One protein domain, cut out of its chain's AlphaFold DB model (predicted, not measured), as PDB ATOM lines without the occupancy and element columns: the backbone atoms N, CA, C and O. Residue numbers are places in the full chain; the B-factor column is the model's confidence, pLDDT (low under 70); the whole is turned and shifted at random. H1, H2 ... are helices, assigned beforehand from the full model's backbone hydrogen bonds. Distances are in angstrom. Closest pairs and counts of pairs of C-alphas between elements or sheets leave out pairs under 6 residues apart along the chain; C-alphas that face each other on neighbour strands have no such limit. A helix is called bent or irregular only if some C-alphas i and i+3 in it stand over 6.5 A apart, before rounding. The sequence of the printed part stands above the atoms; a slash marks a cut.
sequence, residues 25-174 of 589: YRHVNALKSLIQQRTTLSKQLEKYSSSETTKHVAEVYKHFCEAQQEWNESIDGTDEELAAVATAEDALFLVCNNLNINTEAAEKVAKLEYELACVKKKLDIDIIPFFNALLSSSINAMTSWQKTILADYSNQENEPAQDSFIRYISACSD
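What this domain is: This is residues 25 to 174 of the 589 residues of an uncharacterized protein of Gammaproteobacteria bacterium RIFCSPHIGHO2_12_FULL_38_11 (UniProt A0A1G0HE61). H1 and the long, nearly straight H4 run side by side; the hairpin H2-H3 crosses H4a near one end, and short H5 and H6 pack at H4b. The printed part has 150 residues, six named helices, H1 to H6, and no named strand: all helix, loose, with radius of gyration of the C-alphas 20.6 A and spans 59 by 41 by 22 A.

How they stand to each other: H4, residues 103 to 136, assigned as one helix by its hydrogen bonds, is bent: C-alphas 125 and 128 are 6.9 A apart, between arms H4a, to 125, and H4b, from 128. H1, residues 25 to 45, touches H4a, closest C-alphas Arg 38 and Leu 116, 6.1 A. H2, residues 52 to 73, forms a hairpin with H3, residues 79 to 98, closest C-alphas Phe 64 and Ala 88, 4.8 A. H2, with residues 54 to 62 alone, touches H4a at a steep tilt of 62 degrees, closest C-alphas Ala 58 and Ala 110, 3.8 A. H6, residues 162 to 172, touches H4b, closest C-alphas Gln 162 and Asn 132, 6.0 A. H5, residues 144 to 154, only just touches H4b, with 3 pairs of C-alphas within 8 A. O i to N i+4 pairs are within hydrogen-bond range throughout, but in H4b 2 of 5, beside 5 of 6 O i to N i+3.

Where its parts are: H1 begins at C-alpha 25 (111.222, 71.340, 91.092); H4a is 32.5 A long; H6 ends at C-alpha 172 (107.716, 60.020, 95.877).

The domain as a whole: The farthest C-alphas, Asn 100 and Asn 140, are 61.4 A apart. The printed part has no cut and no long link. Residues 73 to 78 stand free; 23 residues have pLDDT under 70, among them 71 to 79.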
ATOM      1  N   TYR A  25     110.375  71.553  89.917       91.88
ATOM      2  CA  TYR A  25     111.222  71.340  91.092       91.88
ATOM      3  C   TYR A  25     110.901  72.363  92.179       91.88
ATOM      4  O   TYR A  25     110.836  72.008  93.354       91.88
ATOM      5  N   ARG A  26     110.691  73.629  91.799       87.94
ATOM      6  CA  ARG A  26     110.357  74.704  92.737       87.94
ATOM      7  C   ARG A  26     109.117  74.359  93.563       87.94
ATOM      8  O   ARG A  26     109.195  74.438  94.786       87.94
ATOM      9  N   HIS A  27     108.019  73.954  92.925       91.62
ATOM     10  CA  HIS A  27     106.763  73.662  93.620       91.62
ATOM     11  C   HIS A  27     106.864  72.404  94.482       91.62
ATOM     12  O   HIS A  27     106.414  72.416  95.626       91.62
ATOM     13  N   VAL A  28     107.520  71.343  93.999       93.06
ATOM     14  CA  VAL A  28     107.708  70.110  94.787       93.06
ATOM     15  C   VAL A  28     108.612  70.374  96.002       93.06
ATOM     16  O   VAL A  28     108.313  69.950  97.120       93.06
ATOM     17  N   ASN A  29     109.694  71.135  95.818       89.69
ATOM     18  CA  ASN A  29     110.601  71.525  96.896       89.69
ATOM     19  C   ASN A  29     109.912  72.442  97.924       89.69
ATOM     20  O   ASN A  29     110.075  72.259  99.131       89.69
ATOM     21  N   ALA A  30     109.112  73.406  97.455       89.06
ATOM     22  CA  ALA A  30     108.329  74.294  98.310       89.06
ATOM     23  C   ALA A  30     107.254  73.532  99.092       89.06
ATOM     24  O   ALA A  30     107.122  73.760 100.292       89.06
ATOM     25  N   LEU A  31     106.548  72.589  98.462       92.38
ATOM     26  CA  LEU A  31     105.562  71.732  99.122       92.38
ATOM     27  C   LEU A  31     106.171  71.026 100.336       92.38
ATOM     28  O   LEU A  31     105.658  71.157 101.448       92.38
ATOM     29  N   LYS A  32     107.299  70.332 100.143       91.06
ATOM     30  CA  LYS A  32     107.967  69.605 101.229       91.06
ATOM     31  C   LYS A  32     108.461  70.549 102.329       91.06
ATOM     32  O   LYS A  32     108.193  70.308 103.508       91.06
ATOM     33  N   SER A  33     109.116  71.649 101.950       89.69
ATOM     34  CA  SER A  33     109.612  72.656 102.895       89.69
ATOM     35  C   SER A  33     108.485  73.268 103.730       89.69
ATOM     36  O   SER A  33     108.608  73.371 104.948       89.69
ATOM     37  N   LEU A  34     107.372  73.658 103.105       90.06
ATOM     38  CA  LEU A  34     106.238  74.287 103.784       90.06
ATOM     39  C   LEU A  34     105.480  73.292 104.671       90.06
ATOM     40  O   LEU A  34     105.060  73.662 105.765       90.06
ATOM     41  N   ILE A  35     105.352  72.021 104.270       90.25
ATOM     42  CA  ILE A  35     104.795  70.968 105.136       90.25
ATOM     43  C   ILE A  35     105.669  70.774 106.385       90.25
ATOM     44  O   ILE A  35     105.136  70.677 107.499       90.25
ATOM     45  N   GLN A  36     106.998  70.752 106.230       89.50
ATOM     46  CA  GLN A  36     107.925  70.652 107.359       89.50
ATOM     47  C   GLN A  36     107.859  71.892 108.263       89.50
ATOM     48  O   GLN A  36     107.762  71.744 109.485       89.50
ATOM     49  N   GLN A  37     107.861  73.099 107.688       88.00
ATOM     50  CA  GLN A  37     107.732  74.356 108.432       88.00
ATOM     51  C   GLN A  37     106.410  74.407 109.198       88.00
ATOM     52  O   GLN A  37     106.422  74.621 110.405       88.00
ATOM     53  N   ARG A  38     105.282  74.089 108.549       90.75
ATOM     54  CA  ARG A  38     103.963  73.994 109.195       90.75
ATOM     55  C   ARG A  38     103.996  73.044 110.389       90.75
ATOM     56  O   ARG A  38     103.520  73.389 111.460       90.75
ATOM     57  N   THR A  39     104.582  71.858 110.219       90.38
ATOM     58  CA  THR A  39     104.688  70.853 111.290       90.38
ATOM     59  C   THR A  39     105.551  71.350 112.452       90.38
ATOM     60  O   THR A  39     105.223  71.115 113.613       90.38
ATOM     61  N   THR A  40     106.650  72.037 112.146       88.81
ATOM     62  CA  THR A  40     107.582  72.574 113.143       88.81
ATOM     63  C   THR A  40     106.943  73.718 113.924       88.81
ATOM     64  O   THR A  40     106.914  73.660 115.151       88.81
ATOM     65  N   LEU A  41     106.349  74.691 113.230       87.75
ATOM     66  CA  LEU A  41     105.637  75.821 113.826       87.75
ATOM     67  C   LEU A  41     104.465  75.352 114.693       87.75
ATOM     68  O   LEU A  41     104.361  75.784 115.836       87.75
ATOM     69  N   SER A  42     103.648  74.400 114.220       88.50
ATOM     70  CA  SER A  42     102.560  73.828 115.027       88.50
ATOM     71  C   SER A  42     103.075  73.189 116.321       88.50
ATOM     72  O   SER A  42     102.563  73.490 117.393       88.50
ATOM     73  N   LYS A  43     104.140  72.376 116.257       88.81
ATOM     74  CA  LYS A  43     104.760  71.775 117.455       88.81
ATOM     75  C   LYS A  43     105.382  72.809 118.393       88.81
ATOM     76  O   LYS A  43     105.469  72.575 119.596       88.81
ATOM     77  N   GLN A  44     105.901  73.916 117.861       85.94
ATOM     78  CA  GLN A  44     106.408  75.012 118.684       85.94
ATOM     79  C   GLN A  44     105.258  75.745 119.377       85.94
ATOM     80  O   GLN A  44     105.379  76.038 120.564       85.94
ATOM     81  N   LEU A  45     104.151  75.977 118.670       84.00
ATOM     82  CA  LEU A  45     102.951  76.619 119.195       84.00
ATOM     83  C   LEU A  45     102.279  75.776 120.291       84.00
ATOM     84  O   LEU A  45     101.904  76.324 121.319       84.00
ATOM     85  N   GLU A  46     102.234  74.446 120.139       83.88
ATOM     86  CA  GLU A  46     101.721  73.497 121.150       83.88
ATOM     87  C   GLU A  46     102.419  73.604 122.519       83.88
ATOM     88  O   GLU A  46     101.855  73.204 123.536       83.88
ATOM     89  N   LYS A  47     103.647  74.145 122.573       81.94
ATOM     90  CA  LYS A  47     104.378  74.366 123.837       81.94
ATOM     91  C   LYS A  47     103.826  75.540 124.646       81.94
ATOM     92  O   LYS A  47     104.186  75.678 125.815       81.94
ATOM     93  N   TYR A  48     103.000  76.382 124.037       74.50
ATOM     94  CA  TYR A  48     102.372  77.525 124.681       74.50
ATOM     95  C   TYR A  48     100.898  77.217 124.925       74.50
ATOM     96  O   TYR A  48     100.193  76.700 124.064       74.50
ATOM     97  N   SER A  49     100.410  77.540 126.120       62.50
ATOM     98  CA  SER A  49      98.983  77.448 126.414       62.50
ATOM     99  C   SER A  49      98.235  78.541 125.649       62.50
ATOM    100  O   SER A  49      98.453  79.726 125.913       62.50
ATOM    101  N   SER A  50      97.332  78.163 124.743       62.62
ATOM    102  CA  SER A  50      96.444  79.117 124.079       62.62
ATOM    103  C   SER A  50      95.416  79.651 125.081       62.62
ATOM    104  O   SER A  50      94.526  78.921 125.519       62.62
ATOM    105  N   SER A  51      95.534  80.923 125.441       68.44
ATOM    106  CA  SER A  51      94.508  81.684 126.156       68.44
ATOM    107  C   SER A  51      93.820  82.651 125.191       68.44
ATOM    108  O   SER A  51      94.360  82.977 124.133       68.44
ATOM    109  N   GLU A  52      92.634  83.144 125.539       70.38
ATOM    110  CA  GLU A  52      91.968  84.185 124.740       70.38
ATOM    111  C   GLU A  52      92.834  85.455 124.651       70.38
ATOM    112  O   GLU A  52      92.924  86.108 123.615       70.38
ATOM    113  N   THR A  53      93.587  85.719 125.718       68.12
ATOM    114  CA  THR A  53      94.584  86.781 125.828       68.12
ATOM    115  C   THR A  53      95.709  86.645 124.793       68.12
ATOM    116  O   THR A  53      96.072  87.627 124.153       68.12
ATOM    117  N   THR A  54      96.250  85.440 124.580       68.19
ATOM    118  CA  THR A  54      97.320  85.216 123.589       68.19
ATOM    119  C   THR A  54      96.820  85.330 122.152       68.19
ATOM    120  O   THR A  54      97.552  85.842 121.311       68.19
ATOM    121  N   LYS A  55      95.573  84.921 121.876       72.94
ATOM    122  CA  LYS A  55      94.957  85.086 120.548       72.94
ATOM    123  C   LYS A  55      94.783  86.560 120.188       72.94
ATOM    124  O   LYS A  55      95.089  86.960 119.072       72.94
ATOM    125  N   HIS A  56      94.340  87.373 121.149       74.69
ATOM    126  CA  HIS A  56      94.173  88.808 120.935       74.69
ATOM    127  C   HIS A  56      95.511  89.508 120.635       74.69
ATOM    128  O   HIS A  56      95.592  90.308 119.708       74.69
ATOM    129  N   VAL A  57      96.589  89.156 121.352       73.19
ATOM    130  CA  VAL A  57      97.942  89.666 121.045       73.19
ATOM    131  C   VAL A  57      98.401  89.233 119.651       73.19
ATOM    132  O   VAL A  57      98.981  90.037 118.923       73.19
ATOM    133  N   ALA A  58      98.131  87.988 119.253       73.31
ATOM    134  CA  ALA A  58      98.498  87.482 117.935       73.31
ATOM    135  C   ALA A  58      97.778  88.193 116.785       73.31
ATOM    136  O   ALA A  58      98.394  88.487 115.761       73.31
ATOM    137  N   GLU A  59      96.501  88.520 116.965       77.94
ATOM    138  CA  GLU A  59      95.715  89.276 115.989       77.94
ATOM    139  C   GLU A  59      96.257  90.701 115.796       77.94
ATOM    140  O   GLU A  59      96.449  91.150 114.666       77.94
ATOM    141  N   VAL A  60      96.612  91.385 116.886       78.56
ATOM    142  CA  VAL A  60      97.197  92.736 116.831       78.56
ATOM    143  C   VAL A  60      98.603  92.713 116.220       78.56
ATOM    144  O   VAL A  60      98.931  93.542 115.374       78.56
ATOM    145  N   TYR A  61      99.422  91.723 116.577       78.75
ATOM    146  CA  TYR A  61     100.751  91.531 115.991       78.75
ATOM    147  C   TYR A  61     100.696  91.224 114.488       78.75
ATOM    148  O   TYR A  61     101.550  91.680 113.727       78.75
ATOM    149  N   LYS A  62      99.685  90.470 114.042       77.31
ATOM    150  CA  LYS A  62      99.442  90.222 112.619       77.31
ATOM    151  C   LYS A  62      99.204  91.534 111.869       77.31
ATOM    152  O   LYS A  62      99.840  91.734 110.841       77.31
ATOM    153  N   HIS A  63      98.359  92.424 112.392       80.12
ATOM    154  CA  HIS A  63      98.123  93.735 111.779       80.12
ATOM    155  C   HIS A  63      99.395  94.586 111.705       80.12
ATOM    156  O   HIS A  63      99.653  95.203 110.674       80.12
ATOM    157  N   PHE A  64     100.227  94.562 112.751       80.56
ATOM    158  CA  PHE A  64     101.548  95.195 112.715       80.56
ATOM    159  C   PHE A  64     102.436  94.616 111.605       80.56
ATOM    160  O   PHE A  64     103.016  95.365 110.823       80.56
ATOM    161  N   CYS A  65     102.505  93.289 111.481       74.00
ATOM    162  CA  CYS A  65     103.302  92.643 110.437       74.00
ATOM    163  C   CYS A  65     102.780  92.928 109.019       74.00
ATOM    164  O   CYS A  65     103.586  93.087 108.107       74.00
ATOM    165  N   GLU A  66     101.461  92.995 108.824       78.81
ATOM    166  CA  GLU A  66     100.838  93.348 107.542       78.81
ATOM    167  C   GLU A  66     101.157  94.798 107.149       78.81
ATOM    168  O   GLU A  66     101.664  95.017 106.052       78.81
ATOM    169  N   ALA A  67     101.000  95.759 108.068       75.44
ATOM    170  CA  ALA A  67     101.375  97.157 107.834       75.44
ATOM    171  C   ALA A  67     102.879  97.307 107.532       75.44
ATOM    172  O   ALA A  67     103.279  98.025 106.616       75.44
ATOM    173  N   GLN A  68     103.729  96.579 108.264       71.69
ATOM    174  CA  GLN A  68     105.173  96.561 108.033       71.69
ATOM    175  C   GLN A  68     105.525  95.976 106.659       71.69
ATOM    176  O   GLN A  68     106.468  96.439 106.014       71.69
ATOM    177  N   GLN A  69     104.805  94.942 106.217       68.88
ATOM    178  CA  GLN A  69     105.002  94.335 104.907       68.88
ATOM    179  C   GLN A  69     104.568  95.282 103.782       68.88
ATOM    180  O   GLN A  69     105.337  95.464 102.845       68.88
ATOM    181  N   GLU A  70     103.399  95.916 103.893       74.19
ATOM    182  CA  GLU A  70     102.914  96.906 102.921       74.19
ATOM    183  C   GLU A  70     103.893  98.075 102.778       74.19
ATOM    184  O   GLU A  70     104.286  98.422 101.665       74.19
ATOM    185  N   TRP A  71     104.403  98.602 103.896       68.56
ATOM    186  CA  TRP A  71     105.438  99.635 103.868       68.56
ATOM    187  C   TRP A  71     106.743  99.158 103.212       68.56
ATOM    188  O   TRP A  71     107.366  99.897 102.452       68.56
ATOM    189  N   ASN A  72     107.160  97.912 103.462       60.66
ATOM    190  CA  ASN A  72     108.354  97.336 102.833       60.66
ATOM    191  C   ASN A  72     108.183  97.099 101.318       60.66
ATOM    192  O   ASN A  72     109.181  97.097 100.592       60.66
ATOM    193  N   GLU A  73     106.957  96.845 100.856       62.91
ATOM    194  CA  GLU A  73     106.617  96.597  99.449       62.91
ATOM    195  C   GLU A  73     106.303  97.891  98.673       62.91
ATOM    196  O   GLU A  73     106.423  97.909  97.445       62.91
ATOM    197  N   SER A  74     105.969  98.983  99.368       56.75
ATOM    198  CA  SER A  74     105.752 100.308  98.782       56.75
ATOM    199  C   SER A  74     107.050 100.891  98.213       56.75
ATOM    200  O   SER A  74     108.069 101.031  98.895       56.75
ATOM    201  N   ILE A  75     107.022 101.228  96.920       46.69
ATOM    202  CA  ILE A  75     108.171 101.779  96.181       46.69
ATOM    203  C   ILE A  75     108.516 103.193  96.675       46.69
ATOM    204  O   ILE A  75     109.697 103.540  96.729       46.69
ATOM    205  N   ASP A  76     107.498 103.960  97.080       52.97
ATOM    206  CA  ASP A  76     107.622 105.365  97.483       52.97
ATOM    207  C   ASP A  76     107.438 105.590  98.992       52.97
ATOM    208  O   ASP A  76     107.765 106.676  99.459       52.97
ATOM    209  N   GLY A  77     106.972 104.581  99.748       55.31
ATOM    210  CA  GLY A  77     106.837 104.601 101.209       55.31
ATOM    211  C   GLY A  77     106.206 105.892 101.722       55.31
ATOM    212  O   GLY A  77     106.909 106.780 102.198       55.31
ATOM    213  N   THR A  78     104.891 106.021 101.599       64.69
ATOM    214  CA  THR A  78     104.186 107.253 101.973       64.69
ATOM    215  C   THR A  78     104.229 107.500 103.485       64.69
ATOM    216  O   THR A  78     104.282 106.562 104.286       64.69
ATOM    217  N   ASP A  79     104.147 108.770 103.896       69.62
ATOM    218  CA  ASP A  79     104.005 109.142 105.315       69.62
ATOM    219  C   ASP A  79     102.761 108.486 105.954       69.62
ATOM    220  O   ASP A  79     102.749 108.220 107.155       69.62
ATOM    221  N   GLU A  80     101.737 108.173 105.152       73.62
ATOM    222  CA  GLU A  80     100.531 107.450 105.571       73.62
ATOM    223  C   GLU A  80     100.813 105.972 105.885       73.62
ATOM    224  O   GLU A  80     100.380 105.475 106.925       73.62
ATOM    225  N   GLU A  81     101.590 105.276 105.048       72.75
ATOM    226  CA  GLU A  81     102.008 103.885 105.288       72.75
ATOM    227  C   GLU A  81     102.932 103.783 106.512       72.75
ATOM    228  O   GLU A  81     102.781 102.882 107.339       72.75
ATOM    229  N   LEU A  82     103.845 104.744 106.694       72.44
ATOM    230  CA  LEU A  82     104.700 104.807 107.884       72.44
ATOM    231  C   LEU A  82     103.892 105.116 109.160       72.44
ATOM    232  O   LEU A  82     104.149 104.531 110.215       72.44
ATOM    233  N   ALA A  83     102.890 105.997 109.074       76.62
ATOM    234  CA  ALA A  83     101.971 106.273 110.179       76.62
ATOM    235  C   ALA A  83     101.098 105.055 110.529       76.62
ATOM    236  O   ALA A  83     100.799 104.835 111.706       76.62
ATOM    237  N   ALA A  84     100.725 104.232 109.542       79.38
ATOM    238  CA  ALA A  84     100.004 102.980 109.764       79.38
ATOM    239  C   ALA A  84     100.858 101.957 110.533       79.38
ATOM    240  O   ALA A  84     100.359 101.340 111.476       79.38
ATOM    241  N   VAL A  85     102.153 101.841 110.208       79.00
ATOM    242  CA  VAL A  85     103.107 101.013 110.972       79.00
ATOM    243  C   VAL A  85     103.207 101.494 112.420       79.00
ATOM    244  O   VAL A  85     103.037 100.690 113.336       79.00
ATOM    245  N   ALA A  86     103.407 102.799 112.637       77.81
ATOM    246  CA  ALA A  86     103.501 103.374 113.981       77.81
ATOM    247  C   ALA A  86     102.211 103.162 114.797       77.81
ATOM    248  O   ALA A  86     102.262 102.791 115.966       77.81
ATOM    249  N   THR A  87     101.046 103.314 114.163       84.31
ATOM    250  CA  THR A  87      99.740 103.077 114.801       84.31
ATOM    251  C   THR A  87      99.569 101.611 115.207       84.31
ATOM    252  O   THR A  87      99.060 101.316 116.290       84.31
ATOM    253  N   ALA A  88     100.000 100.678 114.356       81.94
ATOM    254  CA  ALA A  88      99.933  99.252 114.654       81.94
ATOM    255  C   ALA A  88     100.941  98.832 115.744       81.94
ATOM    256  O   ALA A  88     100.619  97.987 116.581       81.94
ATOM    257  N   GLU A  89     102.126  99.451 115.778       80.19
ATOM    258  CA  GLU A  89     103.128  99.264 116.836       80.19
ATOM    259  C   GLU A  89     102.606  99.763 118.195       80.19
ATOM    260  O   GLU A  89     102.670  99.038 119.193       80.19
ATOM    261  N   ASP A  90     102.003 100.954 118.229       81.94
ATOM    262  CA  ASP A  90     101.391 101.523 119.434       81.94
ATOM    263  C   ASP A  90     100.230 100.657 119.949       81.94
ATOM    264  O   ASP A  90     100.103 100.425 121.157       81.94
ATOM    265  N   ALA A  91      99.400 100.126 119.045       81.38
ATOM    266  CA  ALA A  91      98.317  99.211 119.395       81.38
ATOM    267  C   ALA A  91      98.847  97.913 120.028       81.38
ATOM    268  O   ALA A  91      98.318  97.461 121.049       81.38
ATOM    269  N   LEU A  92      99.922  97.342 119.473       78.00
ATOM    270  CA  LEU A  92     100.584  96.163 120.030       78.00
ATOM    271  C   LEU A  92     101.142  96.449 121.430       78.00
ATOM    272  O   LEU A  92     100.889  95.687 122.367       78.00
ATOM    273  N   PHE A  93     101.839  97.576 121.599       77.12
ATOM    274  CA  PHE A  93     102.394  97.993 122.885       77.12
ATOM    275  C   PHE A  93     101.308  98.177 123.954       77.12
ATOM    276  O   PHE A  93     101.455  97.713 125.090       77.12
ATOM    277  N   LEU A  94     100.190  98.812 123.594       80.75
ATOM    278  CA  LEU A  94      99.073  99.056 124.503       80.75
ATOM    279  C   LEU A  94      98.420  97.748 124.970       80.75
ATOM    280  O   LEU A  94      98.147  97.579 126.160       80.75
ATOM    281  N   VAL A  95      98.207  96.805 124.052       76.75
ATOM    282  CA  VAL A  95      97.610  95.496 124.353       76.75
ATOM    283  C   VAL A  95      98.533  94.665 125.244       76.75
ATOM    284  O   VAL A  95      98.073  94.089 126.233       76.75
ATOM    285  N   CYS A  96      99.840  94.665 124.977       70.88
ATOM    286  CA  CYS A  96     100.821  93.990 125.826       70.88
ATOM    287  C   CYS A  96     100.864  94.564 127.254       70.88
ATOM    288  O   CYS A  96     100.884  93.793 128.217       70.88
ATOM    289  N   ASN A  97     100.822  95.894 127.404       74.50
ATOM    290  CA  ASN A  97     100.840  96.551 128.715       74.50
ATOM    291  C   ASN A  97      99.547  96.338 129.510       74.50
ATOM    292  O   ASN A  97      99.600  96.059 130.706       74.50
ATOM    293  N   ASN A  98      98.385  96.436 128.858       73.56
ATOM    294  CA  ASN A  98      97.088  96.306 129.528       73.56
ATOM    295  C   ASN A  98      96.825  94.890 130.056       73.56
ATOM    296  O   ASN A  98      96.094  94.718 131.029       73.56
ATOM    297  N   LEU A  99      97.412  93.874 129.423       66.19
ATOM    298  CA  LEU A  99      97.162  92.472 129.754       66.19
ATOM    299  C   LEU A  99      98.181  91.883 130.746       66.19
ATOM    300  O   LEU A  99      98.042  90.723 131.134       66.19
ATOM    301  N   ASN A 100      99.177  92.669 131.181       62.41
ATOM    302  CA  ASN A 100     100.211  92.281 132.152       62.41
ATOM    303  C   ASN A 100     100.892  90.934 131.816       62.41
ATOM    304  O   ASN A 100     101.219  90.132 132.696       62.41
ATOM    305  N   ILE A 101     101.041  90.651 130.520       61.06
ATOM    306  CA  ILE A 101     101.591  89.394 130.011       61.06
ATOM    307  C   ILE A 101     103.112  89.511 129.983       61.06
ATOM    308  O   ILE A 101     103.653  90.586 129.731       61.06
ATOM    309  N   ASN A 102     103.815  88.392 130.175       61.41
ATOM    310  CA  ASN A 102     105.219  88.312 129.783       61.41
ATOM    311  C   ASN A 102     105.314  88.597 128.273       61.41
ATOM    312  O   ASN A 102     104.957  87.742 127.456       61.41
ATOM    313  N   THR A 103     105.749  89.811 127.931       62.47
ATOM    314  CA  THR A 103     105.778  90.361 126.571       62.47
ATOM    315  C   THR A 103     106.475  89.415 125.600       62.47
ATOM    316  O   THR A 103     105.973  89.185 124.508       62.47
ATOM    317  N   GLU A 104     107.540  88.749 126.049       66.62
ATOM    318  CA  GLU A 104     108.345  87.837 125.237       66.62
ATOM    319  C   GLU A 104     107.593  86.550 124.849       66.62
ATOM    320  O   GLU A 104     107.735  86.048 123.735       66.62
ATOM    321  N   ALA A 105     106.760  86.002 125.741       68.31
ATOM    322  CA  ALA A 105     106.008  84.778 125.458       68.31
ATOM    323  C   ALA A 105     104.815  85.040 124.526       68.31
ATOM    324  O   ALA A 105     104.559  84.247 123.619       68.31
ATOM    325  N   ALA A 106     104.104  86.151 124.734       67.50
ATOM    326  CA  ALA A 106     102.965  86.530 123.902       67.50
ATOM    327  C   ALA A 106     103.403  86.961 122.497       67.50
ATOM    328  O   ALA A 106     102.820  86.502 121.519       67.50
ATOM    329  N   GLU A 107     104.473  87.754 122.393       70.94
ATOM    330  CA  GLU A 107     105.096  88.131 121.119       70.94
ATOM    331  C   GLU A 107     105.579  86.896 120.350       70.94
ATOM    332  O   GLU A 107     105.370  86.773 119.144       70.94
ATOM    333  N   LYS A 108     106.158  85.914 121.050       76.88
ATOM    334  CA  LYS A 108     106.594  84.668 120.419       76.88
ATOM    335  C   LYS A 108     105.431  83.822 119.903       76.88
ATOM    336  O   LYS A 108     105.537  83.283 118.806       76.88
ATOM    337  N   VAL A 109     104.335  83.705 120.656       77.69
ATOM    338  CA  VAL A 109     103.113  83.025 120.187       77.69
ATOM    339  C   VAL A 109     102.543  83.742 118.966       77.69
ATOM    340  O   VAL A 109     102.298  83.103 117.947       77.69
ATOM    341  N   ALA A 110     102.427  85.064 119.039       75.44
ATOM    342  CA  ALA A 110     101.943  85.905 117.958       75.44
ATOM    343  C   ALA A 110     102.759  85.753 116.667       75.44
ATOM    344  O   ALA A 110     102.204  85.550 115.585       75.44
ATOM    345  N   LYS A 111     104.091  85.758 116.787       79.12
ATOM    346  CA  LYS A 111     105.005  85.526 115.669       79.12
ATOM    347  C   LYS A 111     104.832  84.137 115.057       79.12
ATOM    348  O   LYS A 111     104.747  84.021 113.837       79.12
ATOM    349  N   LEU A 112     104.740  83.095 115.885       82.44
ATOM    350  CA  LEU A 112     104.529  81.724 115.411       82.44
ATOM    351  C   LEU A 112     103.179  81.561 114.698       82.44
ATOM    352  O   LEU A 112     103.113  80.886 113.672       82.44
ATOM    353  N   GLU A 113     102.111  82.177 115.212       82.12
ATOM    354  CA  GLU A 113     100.785  82.146 114.586       82.12
ATOM    355  C   GLU A 113     100.765  82.879 113.241       82.12
ATOM    356  O   GLU A 113     100.225  82.349 112.265       82.12
ATOM    357  N   TYR A 114     101.409  84.046 113.160       82.06
ATOM    358  CA  TYR A 114     101.567  84.789 111.911       82.06
ATOM    359  C   TYR A 114     102.360  83.986 110.869       82.06
ATOM    360  O   TYR A 114     101.882  83.774 109.753       82.06
ATOM    361  N   GLU A 115     103.531  83.456 111.236       83.38
ATOM    362  CA  GLU A 115     104.350  82.635 110.337       83.38
ATOM    363  C   GLU A 115     103.585  81.391 109.855       83.38
ATOM    364  O   GLU A 115     103.614  81.054 108.667       83.38
ATOM    365  N   LEU A 116     102.829  80.740 110.746       87.19
ATOM    366  CA  LEU A 116     101.982  79.602 110.398       87.19
ATOM    367  C   LEU A 116     100.871  79.997 109.413       87.19
ATOM    368  O   LEU A 116     100.577  79.233 108.488       87.19
ATOM    369  N   ALA A 117     100.261  81.174 109.580       84.69
ATOM    370  CA  ALA A 117      99.268  81.706 108.650       84.69
ATOM    371  C   ALA A 117      99.881  82.003 107.271       84.69
ATOM    372  O   ALA A 117      99.302  81.615 106.255       84.69
ATOM    373  N   CYS A 118     101.080  82.592 107.215       84.81
ATOM    374  CA  CYS A 118     101.814  82.813 105.966       84.81
ATOM    375  C   CYS A 118     102.133  81.496 105.243       84.81
ATOM    376  O   CYS A 118     101.964  81.402 104.025       84.81
ATOM    377  N   VAL A 119     102.569  80.466 105.979       88.56
ATOM    378  CA  VAL A 119     102.847  79.132 105.422       88.56
ATOM    379  C   VAL A 119     101.579  78.499 104.848       88.56
ATOM    380  O   VAL A 119     101.610  78.001 103.723       88.56
ATOM    381  N   LYS A 120     100.456  78.552 105.579       89.81
ATOM    382  CA  LYS A 120      99.154  78.058 105.097       89.81
ATOM    383  C   LYS A 120      98.711  78.792 103.833       89.81
ATOM    384  O   LYS A 120      98.438  78.148 102.830       89.81
ATOM    385  N   LYS A 121      98.766  80.128 103.833       89.88
ATOM    386  CA  LYS A 121      98.420  80.956 102.668       89.88
ATOM    387  C   LYS A 121      99.236  80.570 101.429       89.88
ATOM    388  O   LYS A 121      98.668  80.428 100.352       89.88
ATOM    389  N   LYS A 122     100.552  80.362 101.570       88.50
ATOM    390  CA  LYS A 122     101.412  79.915 100.458       88.50
ATOM    391  C   LYS A 122     101.042  78.518  99.957       88.50
ATOM    392  O   LYS A 122     101.016  78.300  98.750       88.50
ATOM    393  N   LEU A 123     100.747  77.580 100.859       90.94
ATOM    394  CA  LEU A 123     100.282  76.248 100.468       90.94
ATOM    395  C   LEU A 123      98.965  76.322  99.685       90.94
ATOM    396  O   LEU A 123      98.879  75.736  98.612       90.94
ATOM    397  N   ASP A 124      97.985  77.071 100.188       90.69
ATOM    398  CA  ASP A 124      96.615  77.061  99.667       90.69
ATOM    399  C   ASP A 124      96.440  77.893  98.386       90.69
ATOM    400  O   ASP A 124      95.611  77.548  97.546       90.69
ATOM    401  N   ILE A 125      97.209  78.977  98.215       90.19
ATOM    402  CA  ILE A 125      97.062  79.906  97.077       90.19
ATOM    403  C   ILE A 125      98.029  79.596  95.927       90.19
ATOM    404  O   ILE A 125      97.685  79.831  94.773       90.19
ATOM    405  N   ASP A 126      99.224  79.078  96.218       87.81
ATOM    406  CA  ASP A 126     100.284  78.883  95.216       87.81
ATOM    407  C   ASP A 126     100.525  77.387  94.955       87.81
ATOM    408  O   ASP A 126     100.297  76.869  93.862       87.81
ATOM    409  N   ILE A 127     100.902  76.645  95.999       91.62
ATOM    410  CA  ILE A 127     101.449  75.292  95.835       91.62
ATOM    411  C   ILE A 127     100.385  74.231  95.527       91.62
ATOM    412  O   ILE A 127     100.565  73.431  94.610       91.62
ATOM    413  N   ILE A 128      99.291  74.179  96.287       91.50
ATOM    414  CA  ILE A 128      98.223  73.187  96.087       91.50
ATOM    415  C   ILE A 128      97.511  73.411  94.741       91.50
ATOM    416  O   ILE A 128      97.363  72.437  93.996       91.50
ATOM    417  N   PRO A 129      97.128  74.649  94.360       91.62
ATOM    418  CA  PRO A 129      96.524  74.908  93.055       91.62
ATOM    419  C   PRO A 129      97.403  74.481  91.876       91.62
ATOM    420  O   PRO A 129      96.871  73.915  90.920       91.62
ATOM    421  N   PHE A 130      98.727  74.668  91.957       91.81
ATOM    422  CA  PHE A 130      99.665  74.211  90.925       91.81
ATOM    423  C   PHE A 130      99.522  72.709  90.638       91.81
ATOM    424  O   PHE A 130      99.382  72.304  89.486       91.81
ATOM    425  N   PHE A 131      99.499  71.870  91.676       91.81
ATOM    426  CA  PHE A 131      99.361  70.421  91.498       91.81
ATOM    427  C   PHE A 131      97.935  69.996  91.151       91.81
ATOM    428  O   PHE A 131      97.751  69.096  90.334       91.81
ATOM    429  N   ASN A 132      96.920  70.659  91.706       88.88
ATOM    430  CA  ASN A 132      95.526  70.387  91.355       88.88
ATOM    431  C   ASN A 132      95.252  70.658  89.875       88.88
ATOM    432  O   ASN A 132      94.522  69.895  89.241       88.88
ATOM    433  N   ALA A 133      95.883  71.686  89.305       89.38
ATOM    434  CA  ALA A 133      95.787  71.969  87.881       89.38
ATOM    435  C   ALA A 133      96.289  70.798  87.022       89.38
ATOM    436  O   ALA A 133      95.748  70.587  85.938       89.38
ATOM    437  N   LEU A 134      97.255  69.995  87.489       89.62
ATOM    438  CA  LEU A 134      97.745  68.824  86.751       89.62
ATOM    439  C   LEU A 134      96.672  67.738  86.598       89.62
ATOM    440  O   LEU A 134      96.643  67.068  85.573       89.62
ATOM    441  N   LEU A 135      95.758  67.588  87.564       86.75
ATOM    442  CA  LEU A 135      94.680  66.590  87.491       86.75
ATOM    443  C   LEU A 135      93.638  66.927  86.412       86.75
ATOM    444  O   LEU A 135      93.003  66.030  85.868       86.75
ATOM    445  N   SER A 136      93.466  68.213  86.099       83.06
ATOM    446  CA  SER A 136      92.505  68.699  85.099       83.06
ATOM    447  C   SER A 136      93.146  69.143  83.779       83.06
ATOM    448  O   SER A 136      92.434  69.506  82.843       83.06
ATOM    449  N   SER A 137      94.478  69.180  83.697       80.00
ATOM    450  CA  SER A 137      95.196  69.703  82.530       80.00
ATOM    451  C   SER A 137      95.236  68.712  81.370       80.00
ATOM    452  O   SER A 137      95.280  67.497  81.549       80.00
ATOM    453  N   SER A 138      95.309  69.241  80.146       78.31
ATOM    454  CA  SER A 138      95.610  68.424  78.969       78.31
ATOM    455  C   SER A 138      97.031  67.864  79.055       78.31
ATOM    456  O   SER A 138      97.986  68.615  79.260       78.31
ATOM    457  N   ILE A 139      97.181  66.560  78.794       76.75
ATOM    458  CA  ILE A 139      98.473  65.852  78.774       76.75
ATOM    459  C   ILE A 139      99.494  66.564  77.869       76.75
ATOM    460  O   ILE A 139     100.686  66.566  78.163       76.75
ATOM    461  N   ASN A 140      99.060  67.215  76.787       78.25
ATOM    462  CA  ASN A 140      99.969  67.869  75.839       78.25
ATOM    463  C   ASN A 140     100.705  69.084  76.424       78.25
ATOM    464  O   ASN A 140     101.799  69.392  75.958       78.25
ATOM    465  N   ALA A 141     100.144  69.742  77.441       82.31
ATOM    466  CA  ALA A 141     100.764  70.890  78.102       82.31
ATOM    467  C   ALA A 141     101.747  70.488  79.217       82.31
ATOM    468  O   ALA A 141     102.457  71.341  79.742       82.31
ATOM    469  N   MET A 142     101.788  69.202  79.579       90.81
ATOM    470  CA  MET A 142     102.585  68.712  80.701       90.81
ATOM    471  C   MET A 142     104.040  68.427  80.323       90.81
ATOM    472  O   MET A 142     104.334  67.910  79.234       90.81
ATOM    473  N   THR A 143     104.944  68.675  81.270       92.12
ATOM    474  CA  THR A 143     106.347  68.242  81.188       92.12
ATOM    475  C   THR A 143     106.450  66.713  81.214       92.12
ATOM    476  O   THR A 143     105.518  66.011  81.619       92.12
ATOM    477  N   SER A 144     107.588  66.160  80.781       92.75
ATOM    478  CA  SER A 144     107.808  64.704  80.814       92.75
ATOM    479  C   SER A 144     107.694  64.144  82.235       92.75
ATOM    480  O   SER A 144     107.085  63.095  82.430       92.75
ATOM    481  N   TRP A 145     108.207  64.871  83.230       94.81
ATOM    482  CA  TRP A 145     108.075  64.501  84.637       94.81
ATOM    483  C   TRP A 145     106.615  64.533  85.116       94.81
ATOM    484  O   TRP A 145     106.153  63.563  85.715       94.81
ATOM    485  N   GLN A 146     105.862  65.596  84.799       94.12
ATOM    486  CA  GLN A 146     104.441  65.715  85.155       94.12
ATOM    487  C   GLN A 146     103.595  64.573  84.562       94.12
ATOM    488  O   GLN A 146     102.736  64.011  85.239       94.12
ATOM    489  N   LYS A 147     103.866  64.185  83.309       93.44
ATOM    490  CA  LYS A 147     103.189  63.051  82.657       93.44
ATOM    491  C   LYS A 147     103.453  61.744  83.392       93.44
ATOM    492  O   LYS A 147     102.519  60.993  83.660       93.44
ATOM    493  N   THR A 148     104.718  61.475  83.713       92.62
ATOM    494  CA  THR A 148     105.110  60.254  84.423       92.62
ATOM    495  C   THR A 148     104.504  60.210  85.818       92.62
ATOM    496  O   THR A 148     103.896  59.206  86.171       92.62
ATOM    497  N   ILE A 149     104.577  61.303  86.583       92.12
ATOM    498  CA  ILE A 149     104.071  61.297  87.956       92.12
ATOM    499  C   ILE A 149     102.548  61.148  88.021       92.12
ATOM    500  O   ILE A 149     102.042  60.431  88.883       92.12
ATOM    501  N   LEU A 150     101.821  61.768  87.087       91.44
ATOM    502  CA  LEU A 150     100.371  61.637  87.000       91.44
ATOM    503  C   LEU A 150      99.959  60.224  86.571       91.44
ATOM    504  O   LEU A 150      99.021  59.670  87.143       91.44
ATOM    505  N   ALA A 151     100.667  59.626  85.608       90.62
ATOM    506  CA  ALA A 151     100.417  58.252  85.177       90.62
ATOM    507  C   ALA A 151     100.682  57.254  86.312       90.62
ATOM    508  O   ALA A 151      99.841  56.398  86.585       90.62
ATOM    509  N   ASP A 152     101.805  57.399  87.022       90.94
ATOM    510  CA  ASP A 152     102.153  56.533  88.150       90.94
ATOM    511  C   ASP A 152     101.130  56.638  89.291       90.94
ATOM    512  O   ASP A 152     100.791  55.622  89.898       90.94
ATOM    513  N   TYR A 153     100.612  57.843  89.554       91.56
ATOM    514  CA  TYR A 153      99.540  58.077  90.525       91.56
ATOM    515  C   TYR A 153      98.214  57.438  90.089       91.56
ATOM    516  O   TYR A 153      97.597  56.697  90.851       91.56
ATOM    517  N   SER A 154      97.806  57.668  88.840       87.88
ATOM    518  CA  SER A 154      96.545  57.152  88.283       87.88
ATOM    519  C   SER A 154      96.508  55.623  88.219       87.88
ATOM    520  O   SER A 154      95.440  55.029  88.263       87.88
ATOM    521  N   ASN A 155      97.673  54.974  88.136       87.19
ATOM    522  CA  ASN A 155      97.784  53.516  88.172       87.19
ATOM    523  C   ASN A 155      97.638  52.923  89.587       87.19
ATOM    524  O   ASN A 155      97.445  51.715  89.712       87.19
ATOM    525  N   GLN A 156      97.787  53.732  90.643       84.50
ATOM    526  CA  GLN A 156      97.729  53.287  92.042       84.50
ATOM    527  C   GLN A 156      96.379  53.578  92.704       84.50
ATOM    528  O   GLN A 156      95.992  52.859  93.623       84.50
ATOM    529  N   GLU A 157      95.667  54.606  92.243       80.69
ATOM    530  CA  GLU A 157      94.420  55.072  92.850       80.69
ATOM    531  C   GLU A 157      93.217  54.834  91.934       80.69
ATOM    532  O   GLU A 157      93.204  55.249  90.776       80.69
ATOM    533  N   ASN A 158      92.169  54.212  92.479       70.06
ATOM    534  CA  ASN A 158      90.920  53.971  91.748       70.06
ATOM    535  C   ASN A 158      90.089  55.257  91.571       70.06
ATOM    536  O   ASN A 158      89.360  55.383  90.590       70.06
ATOM    537  N   GLU A 159      90.206  56.209  92.505       76.44
ATOM    538  CA  GLU A 159      89.512  57.502  92.484       76.44
ATOM    539  C   GLU A 159      90.501  58.642  92.796       76.44
ATOM    540  O   GLU A 159      90.817  58.899  93.960       76.44
ATOM    541  N   PRO A 160      91.022  59.338  91.769       74.94
ATOM    542  CA  PRO A 160      91.973  60.430  91.952       74.94
ATOM    543  C   PRO A 160      91.377  61.593  92.761       74.94
ATOM    544  O   PRO A 160      90.544  62.345  92.258       74.94
ATOM    545  N   ALA A 161      91.842  61.796  93.995       82.44
ATOM    546  CA  ALA A 161      91.520  62.981  94.795       82.44
ATOM    547  C   ALA A 161      92.708  63.956  94.900       82.44
ATOM    548  O   ALA A 161      93.874  63.579  94.766       82.44
ATOM    549  N   GLN A 162      92.412  65.236  95.147       84.44
ATOM    550  CA  GLN A 162      93.419  66.302  95.249       84.44
ATOM    551  C   GLN A 162      94.369  66.077  96.437       84.44
ATOM    552  O   GLN A 162      95.588  66.024  96.273       84.44
ATOM    553  N   ASP A 163      93.816  65.841  97.629       85.44
ATOM    554  CA  ASP A 163      94.604  65.639  98.853       85.44
ATOM    555  C   ASP A 163      95.483  64.382  98.821       85.44
ATOM    556  O   ASP A 163      96.550  64.352  99.443       85.44
ATOM    557  N   SER A 164      95.039  63.320  98.141       87.31
ATOM    558  CA  SER A 164      95.838  62.105  97.950       87.31
ATOM    559  C   SER A 164      96.954  62.335  96.933       87.31
ATOM    560  O   SER A 164      98.072  61.881  97.168       87.31
ATOM    561  N   PHE A 165      96.715  63.123  95.879       90.69
ATOM    562  CA  PHE A 165      97.747  63.469  94.899       90.69
ATOM    563  C   PHE A 165      98.880  64.307  95.510       90.69
ATOM    564  O   PHE A 165     100.057  64.000  95.312       90.69
ATOM    565  N   ILE A 166      98.553  65.306  96.339       91.00
ATOM    566  CA  ILE A 166      99.555  66.102  97.072       91.00
ATOM    567  C   ILE A 166     100.415  65.215  97.987       91.00
ATOM    568  O   ILE A 166     101.643  65.347  98.023       91.00
ATOM    569  N   ARG A 167      99.786  64.282  98.717       89.00
ATOM    570  CA  ARG A 167     100.504  63.320  99.572       89.00
ATOM    571  C   ARG A 167     101.404  62.398  98.758       89.00
ATOM    572  O   ARG A 167     102.537  62.156  99.171       89.00
ATOM    573  N   TYR A 168     100.925  61.934  97.608       91.69
ATOM    574  CA  TYR A 168     101.693  61.104  96.689       91.69
ATOM    575  C   TYR A 168     102.953  61.825  96.193       91.69
ATOM    576  O   TYR A 168     104.056  61.301  96.359       91.69
ATOM    577  N   ILE A 169     102.812  63.058  95.687       92.00
ATOM    578  CA  ILE A 169     103.941  63.887  95.234       92.00
ATOM    579  C   ILE A 169     104.958  64.081  96.359       92.00
ATOM    580  O   ILE A 169     106.162  63.923  96.148       92.00
ATOM    581  N   SER A 170     104.494  64.401  97.569       88.12
ATOM    582  CA  SER A 170     105.391  64.575  98.711       88.12
ATOM    583  C   SER A 170     106.177  63.299  99.027       88.12
ATOM    584  O   SER A 170     107.362  63.393  99.331       88.12
ATOM    585  N   ALA A 171     105.548  62.123  98.954       87.38
ATOM    586  CA  ALA A 171     106.178  60.849  99.298       87.38
ATOM    587  C   ALA A 171     107.179  60.370  98.235       87.38
ATOM    588  O   ALA A 171     108.265  59.886  98.560       87.38
ATOM    589  N   CYS A 172     106.854  60.516  96.950       88.56
ATOM    590  CA  CYS A 172     107.716  60.020  95.877       88.56
ATOM    591  C   CYS A 172     108.941  60.915  95.615       88.56
ATOM    592  O   CYS A 172     109.894  60.476  94.971       88.56
ATOM    593  N   SER A 173     108.953  62.151  96.123       89.38
ATOM    594  CA  SER A 173     109.988  63.155  95.828       89.38
ATOM    595  C   SER A 173     111.175  63.145  96.800       89.38
ATOM    596  O   SER A 173     112.164  63.851  96.600       89.38
ATOM    597  N   ASP A 174     111.129  62.310  97.841       86.12
ATOM    598  CA  ASP A 174     112.114  62.306  98.931       86.12
ATOM    599  C   ASP A 174     113.557  62.037  98.500       86.12
ATOM    600  O   ASP A 174     114.501  62.466  99.162       86.12
TER     601      ASP A 174